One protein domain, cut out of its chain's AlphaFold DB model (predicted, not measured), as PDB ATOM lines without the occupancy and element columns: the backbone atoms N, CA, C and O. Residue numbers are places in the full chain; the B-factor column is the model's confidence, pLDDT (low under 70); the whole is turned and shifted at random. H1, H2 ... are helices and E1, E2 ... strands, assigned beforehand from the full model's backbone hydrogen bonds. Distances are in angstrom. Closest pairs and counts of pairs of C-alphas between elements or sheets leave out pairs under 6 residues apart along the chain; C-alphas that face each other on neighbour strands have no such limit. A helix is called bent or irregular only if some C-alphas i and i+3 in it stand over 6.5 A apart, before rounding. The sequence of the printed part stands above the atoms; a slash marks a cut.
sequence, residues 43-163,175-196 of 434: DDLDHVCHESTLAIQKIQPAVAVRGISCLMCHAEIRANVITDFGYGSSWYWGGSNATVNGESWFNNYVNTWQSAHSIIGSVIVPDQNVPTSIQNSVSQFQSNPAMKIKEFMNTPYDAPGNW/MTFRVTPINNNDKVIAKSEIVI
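Overview. This is residues 43 to 163 and 175 to 196 of the 434 residues of an uncharacterized protein of Bdellovibrionales bacterium RBG_16_40_8 (UniProt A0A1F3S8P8). A small, strongly twisted wall of four short parallel strands, E1, E3, E4 and E5, stands between H1 and a loop-rich body, with H6 over E4 and E5. H2 to H5 and the long stretch of residues 94 to 114 lie largely beyond the wall, and residues 43 to 51 stick out at the H1 end. The printed part has 143 residues, with named elements in the order H1 E1 H2 E2 E3 H3 H4 E4 H5 H6 E5 E6; the sheet order is E1 E3 E4 E5, parallel. The class is mixed, helices and strands, with 61 residues, under half, in named elements. The whole is compact by its radius of gyration of the C-alphas, 15.8 A, yet elongated, spanning 57 by 29 by 26 A.

Arrangement. Start at edge strand E1, residues 61 to 67: its parallel neighbour is E3, residues 80 to 82, with N 65 and O 82 at 2.9 A. Beside E3 look for E4, residues 123 to 126, parallel, with N 124 and O 81 at 2.8 A. Next is the other edge strand, E5, residues 188 to 191, parallel to E4, with N 189 and O 123 at 2.8 A. H6, residues 149 to 154, is on the sheet at a height of 8.9 A, only just over E4 and E5, with 3 C-alphas on each; it runs along the strands, at 13 degrees to E4 on the local plane. Its closest C-alphas to E5 are those of Lys 150 and Ala 190, 6.1 A apart. H1, residues 50 to 59, only grazes the sheet, with residues 55 to 59. H3, residues 90 to 93, and H4, residues 115 to 118, lie between E3 and E4 in a strand-helix-strand unit, two parallel neighbour strands joined through helices, with a right-handed crossover. H4 touches H2, residues 69 to 74, closest at the C-alphas of Met 72 and Ala 116, 5.0 A. H4 is irregular: C-alphas 115 and 118 are 7.6 A apart. H3 is close to but not clearly touching H5, residues 132 to 137, at 6.8 A between the C-alphas of Trp 93 and Ile 134. E2, residues 75 to 78, and E6, residues 194 to 196, pair with no named strand; E5 runs on into E6 at 96 degrees. Every O i to N i+4 pair is within hydrogen-bond range in H1 and H6, 1 of 2 in H2 and H5; H3 and H4 are too short for such a pair.

Along the chain. Find C-alpha 50 at (154.645, 113.538, 258.812), where H1 begins its 13.5 A. E1 covers 14.9 A, E4 10.2 A and E5 9.9 A; E4 begins at C-alpha 123, (167.898, 127.318, 248.221). E6 ends at C-alpha 196, (160.348, 115.878, 245.385).

Size, cuts and confidence. The C-alphas farthest apart, of Asp 43 and Asn 162, are 58.6 A apart. Residues 164 to 174 are not printed, and C-alphas 163 and 175 are 11.4 A apart across the cut. Of the links printed whole, H3 to H4 and H5 to H6 are long. The printed part's mean pLDDT is 71.4; 63 residues are under 70, among them 90 to 117 and 175 to 186.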
ATOM      1  N   ASP A  43     149.506 101.217 260.882       47.28
ATOM      2  CA  ASP A  43     148.517 101.782 261.808       47.28
ATOM      3  C   ASP A  43     149.138 102.402 263.089       47.28
ATOM      4  O   ASP A  43     148.430 103.042 263.864       47.28
ATOM      5  N   ASP A  44     150.464 102.308 263.277       46.47
ATOM      6  CA  ASP A  44     151.254 103.254 264.083       46.47
ATOM      7  C   ASP A  44     151.383 104.605 263.344       46.47
ATOM      8  O   ASP A  44     152.372 104.916 262.676       46.47
ATOM      9  N   LEU A  45     150.311 105.387 263.453       43.81
ATOM     10  CA  LEU A  45     149.930 106.614 262.737       43.81
ATOM     11  C   LEU A  45     150.926 107.801 262.672       43.81
ATOM     12  O   LEU A  45     150.575 108.818 262.075       43.81
ATOM     13  N   ASP A  46     152.150 107.722 263.202       48.78
ATOM     14  CA  ASP A  46     152.888 108.939 263.601       48.78
ATOM     15  C   ASP A  46     154.173 109.290 262.828       48.78
ATOM     16  O   ASP A  46     154.755 110.347 263.088       48.78
ATOM     17  N   HIS A  47     154.670 108.490 261.873       48.56
ATOM     18  CA  HIS A  47     156.022 108.758 261.326       48.56
ATOM     19  C   HIS A  47     156.150 109.074 259.827       48.56
ATOM     20  O   HIS A  47     156.923 109.968 259.488       48.56
ATOM     21  N   VAL A  48     155.399 108.451 258.910       51.84
ATOM     22  CA  VAL A  48     155.693 108.601 257.460       51.84
ATOM     23  C   VAL A  48     154.898 109.730 256.781       51.84
ATOM     24  O   VAL A  48     155.482 110.530 256.053       51.84
ATOM     25  N   CYS A  49     153.601 109.901 257.082       56.94
ATOM     26  CA  CYS A  49     152.812 111.040 256.567       56.94
ATOM     27  C   CYS A  49     153.267 112.395 257.143       56.94
ATOM     28  O   CYS A  49     152.922 113.462 256.627       56.94
ATOM     29  N   HIS A  50     154.070 112.354 258.206       72.62
ATOM     30  CA  HIS A  50     154.645 113.538 258.812       72.62
ATOM     31  C   HIS A  50     155.801 114.113 258.004       72.62
ATOM     32  O   HIS A  50     155.980 115.319 258.071       72.62
ATOM     33  N   GLU A  51     156.550 113.348 257.203       89.12
ATOM     34  CA  GLU A  51     157.768 113.889 256.577       89.12
ATOM     35  C   GLU A  51     157.482 115.077 255.646       89.12
ATOM     36  O   GLU A  51     158.147 116.106 255.753       89.12
ATOM     37  N   SER A  52     156.449 114.993 254.800       92.31
ATOM     38  CA  SER A  52     156.075 116.110 253.917       92.31
ATOM     39  C   SER A  52     155.540 117.305 254.686       92.31
ATOM     40  O   SER A  52     155.942 118.436 254.425       92.31
ATOM     41  N   THR A  53     154.686 117.056 255.679       93.25
ATOM     42  CA  THR A  53     154.168 118.109 256.556       93.25
ATOM     43  C   THR A  53     155.311 118.793 257.313       93.25
ATOM     44  O   THR A  53     155.418 120.013 257.285       93.25
ATOM     45  N   LEU A  54     156.226 118.029 257.912       93.38
ATOM     46  CA  LEU A  54     157.391 118.527 258.640       93.38
ATOM     47  C   LEU A  54     158.342 119.299 257.725       93.38
ATOM     48  O   LEU A  54     158.814 120.366 258.113       93.38
ATOM     49  N   ALA A  55     158.608 118.800 256.513       95.00
ATOM     50  CA  ALA A  55     159.431 119.498 255.534       95.00
ATOM     51  C   ALA A  55     158.816 120.861 255.179       95.00
ATOM     52  O   ALA A  55     159.509 121.873 255.245       95.00
ATOM     53  N   ILE A  56     157.513 120.914 254.888       96.75
ATOM     54  CA  ILE A  56     156.811 122.164 254.568       96.75
ATOM     55  C   ILE A  56     156.804 123.117 255.769       96.75
ATOM     56  O   ILE A  56     157.152 124.284 255.622       96.75
ATOM     57  N   GLN A  57     156.469 122.635 256.965       95.81
ATOM     58  CA  GLN A  57     156.374 123.462 258.172       95.81
ATOM     59  C   GLN A  57     157.733 124.034 258.604       95.81
ATOM     60  O   GLN A  57     157.819 125.196 259.004       95.81
ATOM     61  N   LYS A  58     158.796 123.224 258.523       95.94
ATOM     62  CA  LYS A  58     160.147 123.590 258.971       95.94
ATOM     63  C   LYS A  58     160.907 124.406 257.934       95.94
ATOM     64  O   LYS A  58     161.588 125.358 258.301       95.94
ATOM     65  N   ILE A  59     160.841 124.004 256.665       96.69
ATOM     66  CA  ILE A  59     161.576 124.666 255.582       96.69
ATOM     67  C   ILE A  59     160.777 125.835 255.020       96.69
ATOM     68  O   ILE A  59     161.386 126.763 254.513       96.69
ATOM     69  N   GLN A  60     159.449 125.844 255.124       97.69
ATOM     70  CA  GLN A  60     158.597 126.916 254.600       97.69
ATOM     71  C   GLN A  60     158.875 127.245 253.118       97.69
ATOM     72  O   GLN A  60     159.146 128.401 252.775       97.69
ATOM     73  N   PRO A  61     158.887 126.237 252.219       97.50
ATOM     74  CA  PRO A  61     159.192 126.476 250.822       97.50
ATOM     75  C   PRO A  61     157.976 127.051 250.090       97.50
ATOM     76  O   PRO A  61     156.884 126.485 250.167       97.50
ATOM     77  N   ALA A  62     158.155 128.115 249.304       96.62
ATOM     78  CA  ALA A  62     157.118 128.496 248.335       96.62
ATOM     79  C   ALA A  62     157.155 127.595 247.092       96.62
ATOM     80  O   ALA A  62     156.134 127.359 246.445       96.62
ATOM     81  N   VAL A  63     158.337 127.060 246.775       96.06
ATOM     82  CA  VAL A  63     158.576 126.220 245.601       96.06
ATOM     83  C   VAL A  63     159.490 125.052 245.981       96.06
ATOM     84  O   VAL A  63     160.584 125.253 246.501       96.06
ATOM     85  N   ALA A  64     159.058 123.830 245.694       96.56
ATOM     86  CA  ALA A  64     159.856 122.614 245.756       96.56
ATOM     87  C   ALA A  64     159.761 121.897 244.405       96.56
ATOM     88  O   ALA A  64     158.775 121.216 244.123       96.56
ATOM     89  N   VAL A  65     160.747 122.096 243.530       93.00
ATOM     90  CA  VAL A  65     160.687 121.582 242.154       93.00
ATOM     91  C   VAL A  65     161.960 120.884 241.734       93.00
ATOM     92  O   VAL A  65     163.059 121.311 242.088       93.00
ATOM     93  N   ARG A  66     161.832 119.834 240.923       88.38
ATOM     94  CA  ARG A  66     163.018 119.141 240.408       88.38
ATOM     95  C   ARG A  66     163.793 119.983 239.400       88.38
ATOM     96  O   ARG A  66     164.992 120.193 239.551       88.38
ATOM     97  N   GLY A  67     163.104 120.534 238.402       81.31
ATOM     98  CA  GLY A  67     163.669 121.515 237.469       81.31
ATOM     99  C   GLY A  67     163.311 122.948 237.862       81.31
ATOM    100  O   GLY A  67     162.135 123.302 237.825       81.31
ATOM    101  N   ILE A  68     164.308 123.770 238.209       82.00
ATOM    102  CA  ILE A  68     164.109 125.168 238.649       82.00
ATOM    103  C   ILE A  68     164.452 126.206 237.564       82.00
ATOM    104  O   ILE A  68     164.107 127.374 237.720       82.00
ATOM    105  N   SER A  69     165.088 125.799 236.459       75.50
ATOM    106  CA  SER A  69     165.650 126.675 235.413       75.50
ATOM    107  C   SER A  69     164.796 127.902 235.053       75.50
ATOM    108  O   SER A  69     165.253 129.033 235.205       75.50
ATOM    109  N   CYS A  70     163.539 127.716 234.642       74.88
ATOM    110  CA  CYS A  70     162.674 128.841 234.269       74.88
ATOM    111  C   CYS A  70     162.311 129.747 235.455       74.88
ATOM    112  O   CYS A  70     162.250 130.966 235.303       74.88
ATOM    113  N   LEU A  71     162.043 129.167 236.628       79.62
ATOM    114  CA  LEU A  71     161.644 129.921 237.818       79.62
ATOM    115  C   LEU A  71     162.801 130.752 238.368       79.62
ATOM    116  O   LEU A  71     162.579 131.860 238.841       79.62
ATOM    117  N   MET A  72     164.028 130.256 238.242       77.81
ATOM    118  CA  MET A  72     165.200 130.952 238.753       77.81
ATOM    119  C   MET A  72     165.465 132.279 238.036       77.81
ATOM    120  O   MET A  72     165.912 133.221 238.674       77.81
ATOM    121  N   CYS A  73     165.144 132.375 236.740       70.62
ATOM    122  CA  CYS A  73     165.348 133.592 235.946       70.62
ATOM    123  C   CYS A  73     164.101 134.484 235.849       70.62
ATOM    124  O   CYS A  73     164.214 135.672 235.559       70.62
ATOM    125  N   HIS A  74     162.903 133.912 236.007       78.19
ATOM    126  CA  HIS A  74     161.657 134.584 235.625       78.19
ATOM    127  C   HIS A  74     160.612 134.690 236.735       78.19
ATOM    128  O   HIS A  74     159.509 135.175 236.462       78.19
ATOM    129  N   ALA A  75     160.929 134.251 237.953       83.94
ATOM    130  CA  ALA A  75     160.063 134.404 239.111       83.94
ATOM    131  C   ALA A  75     160.764 135.191 240.218       83.94
ATOM    132  O   ALA A  75     161.954 135.012 240.460       83.94
ATOM    133  N   GLU A  76     160.006 136.032 240.912       88.00
ATOM    134  CA  GLU A  76     160.392 136.605 242.196       88.00
ATOM    135  C   GLU A  76     159.952 135.631 243.292       88.00
ATOM    136  O   GLU A  76     158.766 135.332 243.410       88.00
ATOM    137  N   ILE A  77     160.885 135.097 244.081       90.31
ATOM    138  CA  ILE A  77     160.570 134.110 245.119       90.31
ATOM    139  C   ILE A  77     160.993 134.657 246.476       90.31
ATOM    140  O   ILE A  77     162.176 134.744 246.779       90.31
ATOM    141  N   ARG A  78     160.025 134.988 247.325       92.50
ATOM    142  CA  ARG A  78     160.219 135.504 248.686       92.50
ATOM    143  C   ARG A  78     159.998 134.430 249.742       92.50
ATOM    144  O   ARG A  78     159.197 134.584 250.661       92.50
ATOM    145  N   ALA A  79     160.678 133.306 249.572       93.19
ATOM    146  CA  ALA A  79     160.646 132.181 250.493       93.19
ATOM    147  C   ALA A  79     161.812 131.235 250.209       93.19
ATOM    148  O   ALA A  79     162.607 131.447 249.291       93.19
ATOM    149  N   ASN A  80     161.873 130.149 250.975       95.00
ATOM    150  CA  ASN A  80     162.794 129.070 250.681       95.00
ATOM    151  C   ASN A  80     162.379 128.320 249.407       95.00
ATOM    152  O   ASN A  80     161.196 128.229 249.057       95.00
ATOM    153  N   VAL A  81     163.373 127.769 248.721       94.06
ATOM    154  CA  VAL A  81     163.206 126.951 247.520       94.06
ATOM    155  C   VAL A  81     163.904 125.621 247.737       94.06
ATOM    156  O   VAL A  81     165.020 125.584 248.243       94.06
ATOM    157  N   ILE A  82     163.271 124.522 247.342       94.81
ATOM    158  CA  ILE A  82     163.877 123.189 247.372       94.81
ATOM    159  C   ILE A  82     164.017 122.706 245.932       94.81
ATOM    160  O   ILE A  82     163.054 122.743 245.166       94.81
ATOM    161  N   THR A  83     165.203 122.246 245.551       92.56
ATOM    162  CA  THR A  83     165.417 121.652 244.232       92.56
ATOM    163  C   THR A  83     166.513 120.601 244.272       92.56
ATOM    164  O   THR A  83     167.513 120.756 244.968       92.56
ATOM    165  N   ASP A  84     166.327 119.518 243.524       86.56
ATOM    166  CA  ASP A  84     167.370 118.521 243.280       86.56
ATOM    167  C   ASP A  84     168.080 118.746 241.939       86.56
ATOM    168  O   ASP A  84     168.934 117.946 241.573       86.56
ATOM    169  N   PHE A  85     167.725 119.799 241.190       79.50
ATOM    170  CA  PHE A  85     168.141 120.004 239.799       79.50
ATOM    171  C   PHE A  85     167.895 118.781 238.909       79.50
ATOM    172  O   PHE A  85     168.613 118.564 237.933       79.50
ATOM    173  N   GLY A  86     166.916 117.952 239.271       75.75
ATOM    174  CA  GLY A  86     166.643 116.663 238.664       75.75
ATOM    175  C   GLY A  86     167.799 115.677 238.749       75.75
ATOM    176  O   GLY A  86     168.022 114.894 237.823       75.75
ATOM    177  N   TYR A  87     168.556 115.726 239.846       76.31
ATOM    178  CA  TYR A  87     169.601 114.763 240.161       76.31
ATOM    179  C   TYR A  87     169.121 113.317 239.955       76.31
ATOM    180  O   TYR A  87     167.961 112.972 240.185       76.31
ATOM    181  N   GLY A  88     170.024 112.466 239.462       71.56
ATOM    182  CA  GLY A  88     169.702 111.099 239.043       71.56
ATOM    183  C   GLY A  88     169.086 110.989 237.643       71.56
ATOM    184  O   GLY A  88     168.936 109.881 237.139       71.56
ATOM    185  N   SER A  89     168.787 112.108 236.979       70.88
ATOM    186  CA  SER A  89     168.331 112.129 235.593       70.88
ATOM    187  C   SER A  89     169.250 113.016 234.758       70.88
ATOM    188  O   SER A  89     169.302 114.230 234.945       70.88
ATOM    189  N   SER A  90     169.975 112.412 233.805       63.59
ATOM    190  CA  SER A  90     170.867 113.145 232.890       63.59
ATOM    191  C   SER A  90     170.129 114.250 232.133       63.59
ATOM    192  O   SER A  90     170.740 115.233 231.735       63.59
ATOM    193  N   TRP A  91     168.810 114.128 231.992       65.19
ATOM    194  CA  TRP A  91     167.953 115.091 231.325       65.19
ATOM    195  C   TRP A  91     168.020 116.510 231.880       65.19
ATOM    196  O   TRP A  91     168.216 117.460 231.123       65.19
ATOM    197  N   TYR A  92     167.854 116.666 233.194       67.12
ATOM    198  CA  TYR A  92     167.821 117.990 233.820       67.12
ATOM    199  C   TYR A  92     169.176 118.709 233.747       67.12
ATOM    200  O   TYR A  92     169.278 119.907 234.014       67.12
ATOM    201  N   TRP A  93     170.182 117.956 233.311       64.38
ATOM    202  CA  TRP A  93     171.551 118.342 233.044       64.38
ATOM    203  C   TRP A  93     171.871 118.370 231.530       64.38
ATOM    204  O   TRP A  93     173.030 118.455 231.140       64.38
ATOM    205  N   GLY A  94     170.873 118.323 230.638       55.66
ATOM    206  CA  GLY A  94     171.061 118.418 229.179       55.66
ATOM    207  C   GLY A  94     171.138 117.085 228.423       55.66
ATOM    208  O   GLY A  94     171.362 117.077 227.215       55.66
ATOM    209  N   GLY A  95     170.909 115.957 229.096       55.38
ATOM    210  CA  GLY A  95     170.869 114.613 228.514       55.38
ATOM    211  C   GLY A  95     172.238 114.061 228.092       55.38
ATOM    212  O   GLY A  95     173.287 114.583 228.463       55.38
ATOM    213  N   SER A  96     172.237 112.989 227.287       47.81
ATOM    214  CA  SER A  96     173.454 112.430 226.659       47.81
ATOM    215  C   SER A  96     174.116 113.394 225.665       47.81
ATOM    216  O   SER A  96     175.283 113.221 225.329       47.81
ATOM    217  N   ASN A  97     173.374 114.415 225.229       46.66
ATOM    218  CA  ASN A  97     173.824 115.493 224.360       46.66
ATOM    219  C   ASN A  97     173.967 116.800 225.153       46.66
ATOM    220  O   ASN A  97     173.578 117.857 224.663       46.66
ATOM    221  N   ALA A  98     174.558 116.753 226.353       47.78
ATOM    222  CA  ALA A  98     174.969 117.936 227.120       47.78
ATOM    223  C   ALA A  98     176.091 118.744 226.420       47.78
ATOM    224  O   ALA A  98     176.963 119.331 227.061       47.78
ATOM    225  N   THR A  99     176.099 118.765 225.086       46.12
ATOM    226  CA  THR A  99     176.806 119.756 224.298       46.12
ATOM    227  C   THR A  99     176.164 121.097 224.605       46.12
ATOM    228  O   THR A  99     174.986 121.317 224.334       46.12
ATOM    229  N   VAL A 100     176.969 121.997 225.160       46.84
ATOM    230  CA  VAL A 100     176.627 123.377 225.540       46.84
ATOM    231  C   VAL A 100     176.034 124.191 224.370       46.84
ATOM    232  O   VAL A 100     175.440 125.246 224.564       46.84
ATOM    233  N   ASN A 101     176.111 123.655 223.153       41.34
ATOM    234  CA  ASN A 101     175.665 124.276 221.922       41.34
ATOM    235  C   ASN A 101     174.250 123.793 221.539       41.34
ATOM    236  O   ASN A 101     174.102 122.892 220.717       41.34
ATOM    237  N   GLY A 102     173.207 124.419 222.097       44.41
ATOM    238  CA  GLY A 102     172.130 124.883 221.210       44.41
ATOM    239  C   GLY A 102     170.652 124.632 221.526       44.41
ATOM    240  O   GLY A 102     169.854 125.343 220.929       44.41
ATOM    241  N   GLU A 103     170.207 123.707 222.390       44.50
ATOM    242  CA  GLU A 103     168.752 123.384 222.370       44.50
ATOM    243  C   GLU A 103     168.015 123.169 223.700       44.50
ATOM    244  O   GLU A 103     166.785 123.104 223.687       44.50
ATOM    245  N   SER A 104     168.676 123.125 224.859       48.34
ATOM    246  CA  SER A 104     167.964 122.875 226.126       48.34
ATOM    247  C   SER A 104     167.813 124.140 226.970       48.34
ATOM    248  O   SER A 104     168.515 124.346 227.956       48.34
ATOM    249  N   TRP A 105     166.833 124.972 226.600       46.59
ATOM    250  CA  TRP A 105     166.363 126.155 227.350       46.59
ATOM    251  C   TRP A 105     165.961 125.845 228.802       46.59
ATOM    252  O   TRP A 105     165.817 126.739 229.630       46.59
ATOM    253  N   PHE A 106     165.760 124.563 229.099       52.28
ATOM    254  CA  PHE A 106     165.312 124.049 230.383       52.28
ATOM    255  C   PHE A 106     166.443 123.418 231.196       52.28
ATOM    256  O   PHE A 106     166.199 122.985 232.324       52.28
ATOM    257  N   ASN A 107     167.666 123.367 230.657       58.75
ATOM    258  CA  ASN A 107     168.807 122.822 231.369       58.75
ATOM    259  C   ASN A 107     169.119 123.693 232.593       58.75
ATOM    260  O   ASN A 107     169.270 124.915 232.500       58.75
ATOM    261  N   ASN A 108     169.252 123.054 233.750       57.00
ATOM    262  CA  ASN A 108     169.660 123.717 234.984       57.00
ATOM    263  C   ASN A 108     171.102 124.263 234.910       57.00
ATOM    264  O   ASN A 108     171.499 125.075 235.733       57.00
ATOM    265  N   TYR A 109     171.867 123.854 233.897       54.16
ATOM    266  CA  TYR A 109     173.267 124.203 233.686       54.16
ATOM    267  C   TYR A 109     173.548 125.629 233.192       54.16
ATOM    268  O   TYR A 109     174.595 126.185 233.496       54.16
ATOM    269  N   VAL A 110     172.657 126.254 232.415       52.81
ATOM    270  CA  VAL A 110     172.883 127.646 231.944       52.81
ATOM    271  C   VAL A 110     172.580 128.657 233.064       52.81
ATOM    272  O   VAL A 110     172.770 129.859 232.933       52.81
ATOM    273  N   ASN A 111     172.116 128.142 234.198       51.66
ATOM    274  CA  ASN A 111     171.472 128.869 235.261       51.66
ATOM    275  C   ASN A 111     172.356 128.756 236.513       51.66
ATOM    276  O   ASN A 111     172.145 127.922 237.389       51.66
ATOM    277  N   THR A 112     173.402 129.577 236.572       53.66
ATOM    278  CA  THR A 112     174.173 129.817 237.801       53.66
ATOM    279  C   THR A 112     173.331 130.569 238.821       53.66
ATOM    280  O   THR A 112     172.369 131.249 238.471       53.66
ATOM    281  N   TRP A 113     173.753 130.578 240.091       55.06
ATOM    282  CA  TRP A 113     173.171 131.458 241.115       55.06
ATOM    283  C   TRP A 113     173.164 132.947 240.736       55.06
ATOM    284  O   TRP A 113     172.428 133.738 241.320       55.06
ATOM    285  N   GLN A 114     173.947 133.329 239.724       54.34
ATOM    286  CA  GLN A 114     173.907 134.654 239.124       54.34
ATOM    287  C   GLN A 114     172.477 134.968 238.639       54.34
ATOM    288  O   GLN A 114     171.976 136.051 238.906       54.34
ATOM    289  N   SER A 115     171.730 134.029 238.052       57.91
ATOM    290  CA  SER A 115     170.341 134.307 237.660       57.91
ATOM    291  C   SER A 115     169.338 134.279 238.823       57.91
ATOM    292  O   SER A 115     168.326 134.967 238.748       57.91
ATOM    293  N   ALA A 116     169.666 133.619 239.941       59.97
ATOM    294  CA  ALA A 116     168.802 133.412 241.113       59.97
ATOM    295  C   ALA A 116     168.632 134.631 242.047       59.97
ATOM    296  O   ALA A 116     168.129 134.493 243.163       59.97
ATOM    297  N   HIS A 117     169.067 135.827 241.640       63.31
ATOM    298  CA  HIS A 117     168.982 137.047 242.458       63.31
ATOM    299  C   HIS A 117     167.553 137.394 242.904       63.31
ATOM    300  O   HIS A 117     167.369 138.063 243.920       63.31
ATOM    301  N   SER A 118     166.552 136.908 242.173       75.56
ATOM    302  CA  SER A 118     165.137 137.063 242.486       75.56
ATOM    303  C   SER A 118     164.659 136.191 243.661       75.56
ATOM    304  O   SER A 118     163.511 136.328 244.087       75.56
ATOM    305  N   ILE A 119     165.521 135.322 244.213       84.44
ATOM    306  CA  ILE A 119     165.237 134.494 245.391       84.44
ATOM    307  C   ILE A 119     165.672 135.215 246.682       84.44
ATOM    308  O   ILE A 119     166.855 135.333 247.035       84.44
ATOM    309  N   ILE A 120     164.672 135.662 247.436       87.06
ATOM    310  CA  ILE A 120     164.762 136.250 248.775       87.06
ATOM    311  C   ILE A 120     164.451 135.149 249.806       87.06
ATOM    312  O   ILE A 120     163.426 135.157 250.483       87.06
ATOM    313  N   GLY A 121     165.352 134.171 249.885       88.25
ATOM    314  CA  GLY A 121     165.311 133.031 250.802       88.25
ATOM    315  C   GLY A 121     166.547 132.146 250.639       88.25
ATOM    316  O   GLY A 121     167.523 132.552 249.997       88.25
ATOM    317  N   SER A 122     166.513 130.948 251.219       90.69
ATOM    318  CA  SER A 122     167.529 129.916 251.005       90.69
ATOM    319  C   SER A 122     167.111 128.960 249.888       90.69
ATOM    320  O   SER A 122     165.931 128.648 249.732       90.69
ATOM    321  N   VAL A 123     168.086 128.441 249.143       90.50
ATOM    322  CA  VAL A 123     167.898 127.318 248.221       90.50
ATOM    323  C   VAL A 123     168.492 126.062 248.836       90.50
ATOM    324  O   VAL A 123     169.665 126.006 249.196       90.50
ATOM    325  N   ILE A 124     167.640 125.060 248.996       92.69
ATOM    326  CA  ILE A 124     167.938 123.788 249.625       92.69
ATOM    327  C   ILE A 124     168.161 122.754 248.524       92.69
ATOM    328  O   ILE A 124     167.291 122.552 247.676       92.69
ATOM    329  N   VAL A 125     169.328 122.113 248.549       91.62
ATOM    330  CA  VAL A 125     169.827 121.233 247.480       91.62
ATOM    331  C   VAL A 125     170.409 119.952 248.058       91.62
ATOM    332  O   VAL A 125     170.809 119.945 249.225       91.62
ATOM    333  N   PRO A 126     170.469 118.849 247.299       92.31
ATOM    334  CA  PRO A 126     171.022 117.618 247.827       92.31
ATOM    335  C   PRO A 126     172.552 117.729 247.931       92.31
ATOM    336  O   PRO A 126     173.204 118.352 247.089       92.31
ATOM    337  N   ASP A 127     173.141 117.113 248.956       91.75
ATOM    338  CA  ASP A 127     174.591 117.023 249.182       91.75
ATOM    339  C   ASP A 127     175.230 115.966 248.266       91.75
ATOM    340  O   ASP A 127     175.825 114.967 248.677       91.75
ATOM    341  N   GLN A 128     175.039 116.170 246.971       88.56
ATOM    342  CA  GLN A 128     175.452 115.256 245.922       88.56
ATOM    343  C   GLN A 128     176.517 115.909 245.049       88.56
ATOM    344  O   GLN A 128     176.638 117.137 244.980       88.56
ATOM    345  N   ASN A 129     177.313 115.071 244.392       87.31
ATOM    346  CA  ASN A 129     178.278 115.547 243.413       87.31
ATOM    347  C   ASN A 129     177.524 115.990 242.157       87.31
ATOM    348  O   ASN A 129     176.548 115.360 241.754       87.31
ATOM    349  N   VAL A 130     177.993 117.048 241.507       80.62
ATOM    350  CA  VAL A 130     177.542 117.378 240.155       80.62
ATOM    351  C   VAL A 130     177.901 116.214 239.222       80.62
ATOM    352  O   VAL A 130     179.021 115.705 239.324       80.62
ATOM    353  N   PRO A 131     177.012 115.776 238.310       79.06
ATOM    354  CA  PRO A 131     177.341 114.713 237.363       79.06
ATOM    355  C   PRO A 131     178.627 115.012 236.573       79.06
ATOM    356  O   PRO A 131     178.813 116.123 236.083       79.06
ATOM    357  N   THR A 132     179.501 114.019 236.382       77.62
ATOM    358  CA  THR A 132     180.785 114.205 235.672       77.62
ATOM    359  C   THR A 132     180.603 114.733 234.246       77.62
ATOM    360  O   THR A 132     181.402 115.539 233.777       77.62
ATOM    361  N   SER A 133     179.518 114.346 233.564       72.12
ATOM    362  CA  SER A 133     179.169 114.875 232.238       72.12
ATOM    363  C   SER A 133     179.011 116.397 232.230       72.12
ATOM    364  O   SER A 133     179.338 117.034 231.239       72.12
ATOM    365  N   ILE A 134     178.546 116.974 233.338       71.31
ATOM    366  CA  ILE A 134     178.368 118.415 233.508       71.31
ATOM    367  C   ILE A 134     179.674 119.101 233.873       71.31
ATOM    368  O   ILE A 134     179.998 120.139 233.302       71.31
ATOM    369  N   GLN A 135     180.448 118.503 234.779       74.06
ATOM    370  CA  GLN A 135     181.763 119.028 235.152       74.06
ATOM    371  C   GLN A 135     182.689 119.134 233.930       74.06
ATOM    372  O   GLN A 135     183.381 120.131 233.768       74.06
ATOM    373  N   ASN A 136     182.638 118.152 233.024       73.88
ATOM    374  CA  ASN A 136     183.431 118.158 231.793       73.88
ATOM    375  C   ASN A 136     183.008 119.252 230.798       73.88
ATOM    376  O   ASN A 136     183.840 119.720 230.015       73.88
ATOM    377  N   SER A 137     181.735 119.658 230.821       67.38
ATOM    378  CA  SER A 137     181.190 120.689 229.934       67.38
ATOM    379  C   SER A 137     181.551 122.114 230.371       67.38
ATOM    380  O   SER A 137     181.529 123.014 229.528       67.38
ATOM    381  N   VAL A 138     181.911 122.345 231.645       66.88
ATOM    382  CA  VAL A 138     182.435 123.645 232.108       66.88
ATOM    383  C   VAL A 138     183.953 123.561 232.116       66.88
ATOM    384  O   VAL A 138     184.536 122.875 232.950       66.88
ATOM    385  N   SER A 139     184.620 124.304 231.235       66.56
ATOM    386  CA  SER A 139     186.091 124.338 231.174       66.56
ATOM    387  C   SER A 139     186.739 124.661 232.528       66.56
ATOM    388  O   SER A 139     187.779 124.102 232.866       66.56
ATOM    389  N   GLN A 140     186.087 125.500 233.337       66.75
ATOM    390  CA  GLN A 140     186.534 125.880 234.679       66.75
ATOM    391  C   GLN A 140     186.489 124.728 235.703       66.75
ATOM    392  O   GLN A 140     187.162 124.811 236.728       66.75
ATOM    393  N   PHE A 141     185.740 123.650 235.438       68.56
ATOM    394  CA  PHE A 141     185.560 122.518 236.360       68.56
ATOM    395  C   PHE A 141     186.217 121.218 235.891       68.56
ATOM    396  O   PHE A 141     186.236 120.250 236.648       68.56
ATOM    397  N   GLN A 142     186.837 121.197 234.708       70.06
ATOM    398  CA  GLN A 142     187.505 120.006 234.162       70.06
ATOM    399  C   GLN A 142     188.624 119.453 235.066       70.06
ATOM    400  O   GLN A 142     188.957 118.273 234.975       70.06
ATOM    401  N   SER A 143     189.197 120.274 235.953       69.38
ATOM    402  CA  SER A 143     190.227 119.864 236.919       69.38
ATOM    403  C   SER A 143     189.686 119.466 238.301       69.38
ATOM    404  O   SER A 143     190.469 118.994 239.126       69.38
ATOM    405  N   ASN A 144     188.381 119.619 238.570       69.88
ATOM    406  CA  ASN A 144     187.758 119.294 239.858       69.88
ATOM    407  C   ASN A 144     186.668 118.208 239.707       69.88
ATOM    408  O   ASN A 144     185.482 118.533 239.615       69.88
ATOM    409  N   PRO A 145     187.042 116.914 239.724       66.19
ATOM    410  CA  PRO A 145     186.135 115.800 239.425       66.19
ATOM    411  C   PRO A 145     185.063 115.515 240.500       66.19
ATOM    412  O   PRO A 145     184.260 114.593 240.344       66.19
ATOM    413  N   ALA A 146     185.044 116.250 241.618       78.38
ATOM    414  CA  ALA A 146     184.197 115.947 242.776       78.38
ATOM    415  C   ALA A 146     183.408 117.153 243.315       78.38
ATOM    416  O   ALA A 146     182.999 117.144 244.474       78.38
ATOM    417  N   MET A 147     183.164 118.172 242.485       84.44
ATOM    418  CA  MET A 147     182.415 119.359 242.903       84.44
ATOM    419  C   MET A 147     181.003 119.000 243.386       84.44
ATOM    420  O   MET A 147     180.239 118.333 242.679       84.44
ATOM    421  N   LYS A 148     180.637 119.470 244.582       87.62
ATOM    422  CA  LYS A 148     179.281 119.322 245.137       87.62
ATOM    423  C   LYS A 148     178.302 120.291 244.479       87.62
ATOM    424  O   LYS A 148     178.688 121.387 244.090       87.62
ATOM    425  N   ILE A 149     177.012 119.951 244.424       83.69
ATOM    426  CA  ILE A 149     175.968 120.847 243.882       83.69
ATOM    427  C   ILE A 149     175.966 122.203 244.605       83.69
ATOM    428  O   ILE A 149     175.904 123.246 243.959       83.69
ATOM    429  N   LYS A 150     176.113 122.211 245.937       86.50
ATOM    430  CA  LYS A 150     176.240 123.456 246.712       86.50
ATOM    431  C   LYS A 150     177.431 124.307 246.257       86.50
ATOM    432  O   LYS A 150     177.311 125.526 246.172       86.50
ATOM    433  N   GLU A 151     178.580 123.688 246.004       83.81
ATOM    434  CA  GLU A 151     179.784 124.390 245.541       83.81
ATOM    435  C   GLU A 151     179.584 124.921 244.124       83.81
ATOM    436  O   GLU A 151     179.857 126.089 243.869       83.81
ATOM    437  N   PHE A 152     179.023 124.101 243.234       78.75
ATOM    438  CA  PHE A 152     178.702 124.472 241.858       78.75
ATOM    439  C   PHE A 152     177.812 125.708 241.783       78.75
ATOM    440  O   PHE A 152     178.105 126.634 241.036       78.75
ATOM    441  N   MET A 153     176.770 125.776 242.614       76.81
ATOM    442  CA  MET A 153     175.888 126.942 242.648       76.81
ATOM    443  C   MET A 153     176.576 128.207 243.155       76.81
ATOM    444  O   MET A 153     176.276 129.294 242.674       76.81
ATOM    445  N   ASN A 154     177.485 128.078 244.120       76.06
ATOM    446  CA  ASN A 154     178.203 129.222 244.678       76.06
ATOM    447  C   ASN A 154     179.420 129.634 243.836       76.06
ATOM    448  O   ASN A 154     179.997 130.689 244.095       76.06
ATOM    449  N   THR A 155     179.822 128.831 242.847       72.00
ATOM    450  CA  THR A 155     180.996 129.116 242.022       72.00
ATOM    451  C   THR A 155     180.598 129.988 240.832       72.00
ATOM    452  O   THR A 155     179.805 129.552 239.996       72.00
ATOM    453  N   PRO A 156     181.138 131.215 240.710       67.00
ATOM    454  CA  PRO A 156     180.967 132.003 239.501       67.00
ATOM    455  C   PRO A 156     181.647 131.281 238.341       67.00
ATOM    456  O   PRO A 156     182.807 130.894 238.464       67.00
ATOM    457  N   TYR A 157     180.959 131.152 237.214       61.53
ATOM    458  CA  TYR A 157     181.602 130.791 235.960       61.53
ATOM    459  C   TYR A 157     181.089 131.654 234.825       61.53
ATOM    460  O   TYR A 157     179.947 132.116 234.840       61.53
ATOM    461  N   ASP A 158     181.950 131.862 233.835       54.94
ATOM    462  CA  ASP A 158     181.536 132.434 232.568       54.94
ATOM    463  C   ASP A 158     180.861 131.305 231.799       54.94
ATOM    464  O   ASP A 158     181.524 130.373 231.330       54.94
ATOM    465  N   ALA A 159     179.529 131.337 231.712       52.41
ATOM    466  CA  ALA A 159     178.842 130.497 230.744       52.41
ATOM    467  C   ALA A 159     179.462 130.832 229.377       52.41
ATOM    468  O   ALA A 159     179.508 132.018 229.039       52.41
ATOM    469  N   PRO A 160     180.016 129.856 228.631       50.12
ATOM    470  CA  PRO A 160     180.735 130.138 227.397       50.12
ATOM    471  C   PRO A 160     179.804 130.879 226.437       50.12
ATOM    472  O   PRO A 160     178.894 130.309 225.837       50.12
ATOM    473  N   GLY A 161     180.013 132.192 226.358       45.69
ATOM    474  CA  GLY A 161     179.275 133.097 225.504       45.69
ATOM    475  C   GLY A 161     179.691 132.858 224.066       45.69
ATOM    476  O   GLY A 161     180.746 133.312 223.641       45.69
ATOM    477  N   ASN A 162     178.871 132.107 223.342       41.12
ATOM    478  CA  ASN A 162     178.588 132.337 221.929       41.12
ATOM    479  C   ASN A 162     177.385 131.477 221.551       41.12
ATOM    480  O   ASN A 162     177.487 130.443 220.890       41.12
ATOM    481  N   TRP A 163     176.222 131.910 222.029       49.03
ATOM    482  CA  TRP A 163     174.970 131.499 221.421       49.03
ATOM    483  C   TRP A 163     174.848 132.290 220.123       49.03
ATOM    484  O   TRP A 163     174.373 133.418 220.153       49.03
ATOM    485  N   MET A 175     169.433 139.398 228.025       35.62
ATOM    486  CA  MET A 175     169.926 138.412 228.982       35.62
ATOM    487  C   MET A 175     171.450 138.540 229.043       35.62
ATOM    488  O   MET A 175     172.192 137.576 228.866       35.62
ATOM    489  N   THR A 176     171.954 139.753 229.260       34.44
ATOM    490  CA  THR A 176     173.308 139.924 229.773       34.44
ATOM    491  C   THR A 176     173.277 139.411 231.208       34.44
ATOM    492  O   THR A 176     172.982 140.143 232.147       34.44
ATOM    493  N   PHE A 177     173.557 138.115 231.384       37.62
ATOM    494  CA  PHE A 177     173.809 137.482 232.680       37.62
ATOM    495  C   PHE A 177     175.111 138.040 233.283       37.62
ATOM    496  O   PHE A 177     176.099 137.342 233.458       37.62
ATOM    497  N   ARG A 178     175.144 139.341 233.574       36.78
ATOM    498  CA  ARG A 178     176.155 139.971 234.420       36.78
ATOM    499  C   ARG A 178     175.509 140.214 235.763       36.78
ATOM    500  O   ARG A 178     175.158 141.340 236.097       36.78
ATOM    501  N   VAL A 179     175.313 139.142 236.519       38.81
ATOM    502  CA  VAL A 179     174.830 139.275 237.889       38.81
ATOM    503  C   VAL A 179     176.000 139.081 238.830       38.81
ATOM    504  O   VAL A 179     176.698 138.069 238.802       38.81
ATOM    505  N   THR A 180     176.234 140.100 239.647       38.50
ATOM    506  CA  THR A 180     177.197 140.052 240.738       38.50
ATOM    507  C   THR A 180     176.703 139.033 241.770       38.50
ATOM    508  O   THR A 180     175.554 139.145 242.206       38.50
ATOM    509  N   PRO A 181     177.517 138.040 242.173       43.41
ATOM    510  CA  PRO A 181     177.150 137.128 243.249       43.41
ATOM    511  C   PRO A 181     176.719 137.914 244.490       43.41
ATOM    512  O   PRO A 181     177.382 138.870 244.895       43.41
ATOM    513  N   ILE A 182     175.609 137.519 245.112       46.69
ATOM    514  CA  ILE A 182     175.259 138.028 246.438       46.69
ATOM    515  C   ILE A 182     176.259 137.395 247.412       46.69
ATOM    516  O   ILE A 182     176.319 136.174 247.506       46.69
ATOM    517  N   ASN A 183     177.027 138.218 248.125       48.50
ATOM    518  CA  ASN A 183     178.179 137.853 248.967       48.50
ATOM    519  C   ASN A 183     177.919 136.912 250.175       48.50
ATOM    520  O   ASN A 183     178.720 136.904 251.104       48.50
ATOM    521  N   ASN A 184     176.864 136.090 250.198       55.34
ATOM    522  CA  ASN A 184     176.579 135.186 251.319       55.34
ATOM    523  C   ASN A 184     176.528 133.714 250.879       55.34
ATOM    524  O   ASN A 184     175.510 133.248 250.363       55.34
ATOM    525  N   ASN A 185     177.589 132.966 251.209       55.38
ATOM    526  CA  ASN A 185     177.697 131.499 251.099       55.38
ATOM    527  C   ASN A 185     176.598 130.722 251.868       55.38
ATOM    528  O   ASN A 185     176.472 129.506 251.709       55.38
ATOM    529  N   ASP A 186     175.786 131.410 252.679       63.12
ATOM    530  CA  ASP A 186     174.723 130.833 253.510       63.12
ATOM    531  C   ASP A 186     173.369 130.691 252.793       63.12
ATOM    532  O   ASP A 186     172.435 130.105 253.343       63.12
ATOM    533  N   LYS A 187     173.228 131.202 251.560       81.31
ATOM    534  CA  LYS A 187     171.963 131.074 250.820       81.31
ATOM    535  C   LYS A 187     171.715 129.671 250.265       81.31
ATOM    536  O   LYS A 187     170.555 129.315 250.087       81.31
ATOM    537  N   VAL A 188     172.754 128.869 250.021       87.00
ATOM    538  CA  VAL A 188     172.604 127.495 249.511       87.00
ATOM    539  C   VAL A 188     172.878 126.482 250.622       87.00
ATOM    540  O   VAL A 188     173.997 126.370 251.131       87.00
ATOM    541  N   ILE A 189     171.854 125.720 250.993       90.88
ATOM    542  CA  ILE A 189     171.896 124.742 252.083       90.88
ATOM    543  C   ILE A 189     171.887 123.337 251.482       90.88
ATOM    544  O   ILE A 189     170.926 122.939 250.831       90.88
ATOM    545  N   ALA A 190     172.949 122.573 251.730       91.88
ATOM    546  CA  ALA A 190     173.023 121.178 251.320       91.88
ATOM    547  C   ALA A 190     172.293 120.275 252.326       91.88
ATOM    548  O   ALA A 190     172.363 120.501 253.539       91.88
ATOM    549  N   LYS A 191     171.601 119.255 251.820       94.50
ATOM    550  CA  LYS A 191     170.832 118.275 252.590       94.50
ATOM    551  C   LYS A 191     171.157 116.861 252.154       94.50
ATOM    552  O   LYS A 191     171.368 116.606 250.976       94.50
ATOM    553  N   SER A 192     171.207 115.943 253.110       93.38
ATOM    554  CA  SER A 192     171.623 114.561 252.852       93.38
ATOM    555  C   SER A 192     170.623 113.815 251.968       93.38
ATOM    556  O   SER A 192     171.012 112.997 251.136       93.38
ATOM    557  N   GLU A 193     169.342 114.153 252.111       91.81
ATOM    558  CA  GLU A 193     168.242 113.584 251.345       91.81
ATOM    559  C   GLU A 193     167.259 114.688 250.950       91.81
ATOM    560  O   GLU A 193     166.835 115.488 251.790       91.81
ATOM    561  N   ILE A 194     166.896 114.706 249.666       92.38
ATOM    562  CA  ILE A 194     165.789 115.491 249.123       92.38
ATOM    563  C   ILE A 194     164.956 114.571 248.238       92.38
ATOM    564  O   ILE A 194     165.482 113.969 247.304       92.38
ATOM    565  N   VAL A 195     163.655 114.497 248.509       92.19
ATOM    566  CA  VAL A 195     162.674 113.832 247.642       92.19
ATOM    567  C   VAL A 195     161.637 114.867 247.249       92.19
ATOM    568  O   VAL A 195     161.053 115.495 248.124       92.19
ATOM    569  N   ILE A 196     161.411 115.041 245.948       93.19
ATOM    570  CA  ILE A 196     160.348 115.878 245.385       93.19
ATOM    571  C   ILE A 196     159.580 114.987 244.420       93.19
ATOM    572  O   ILE A 196     160.125 114.585 243.391       93.19
TER     573      ILE A 196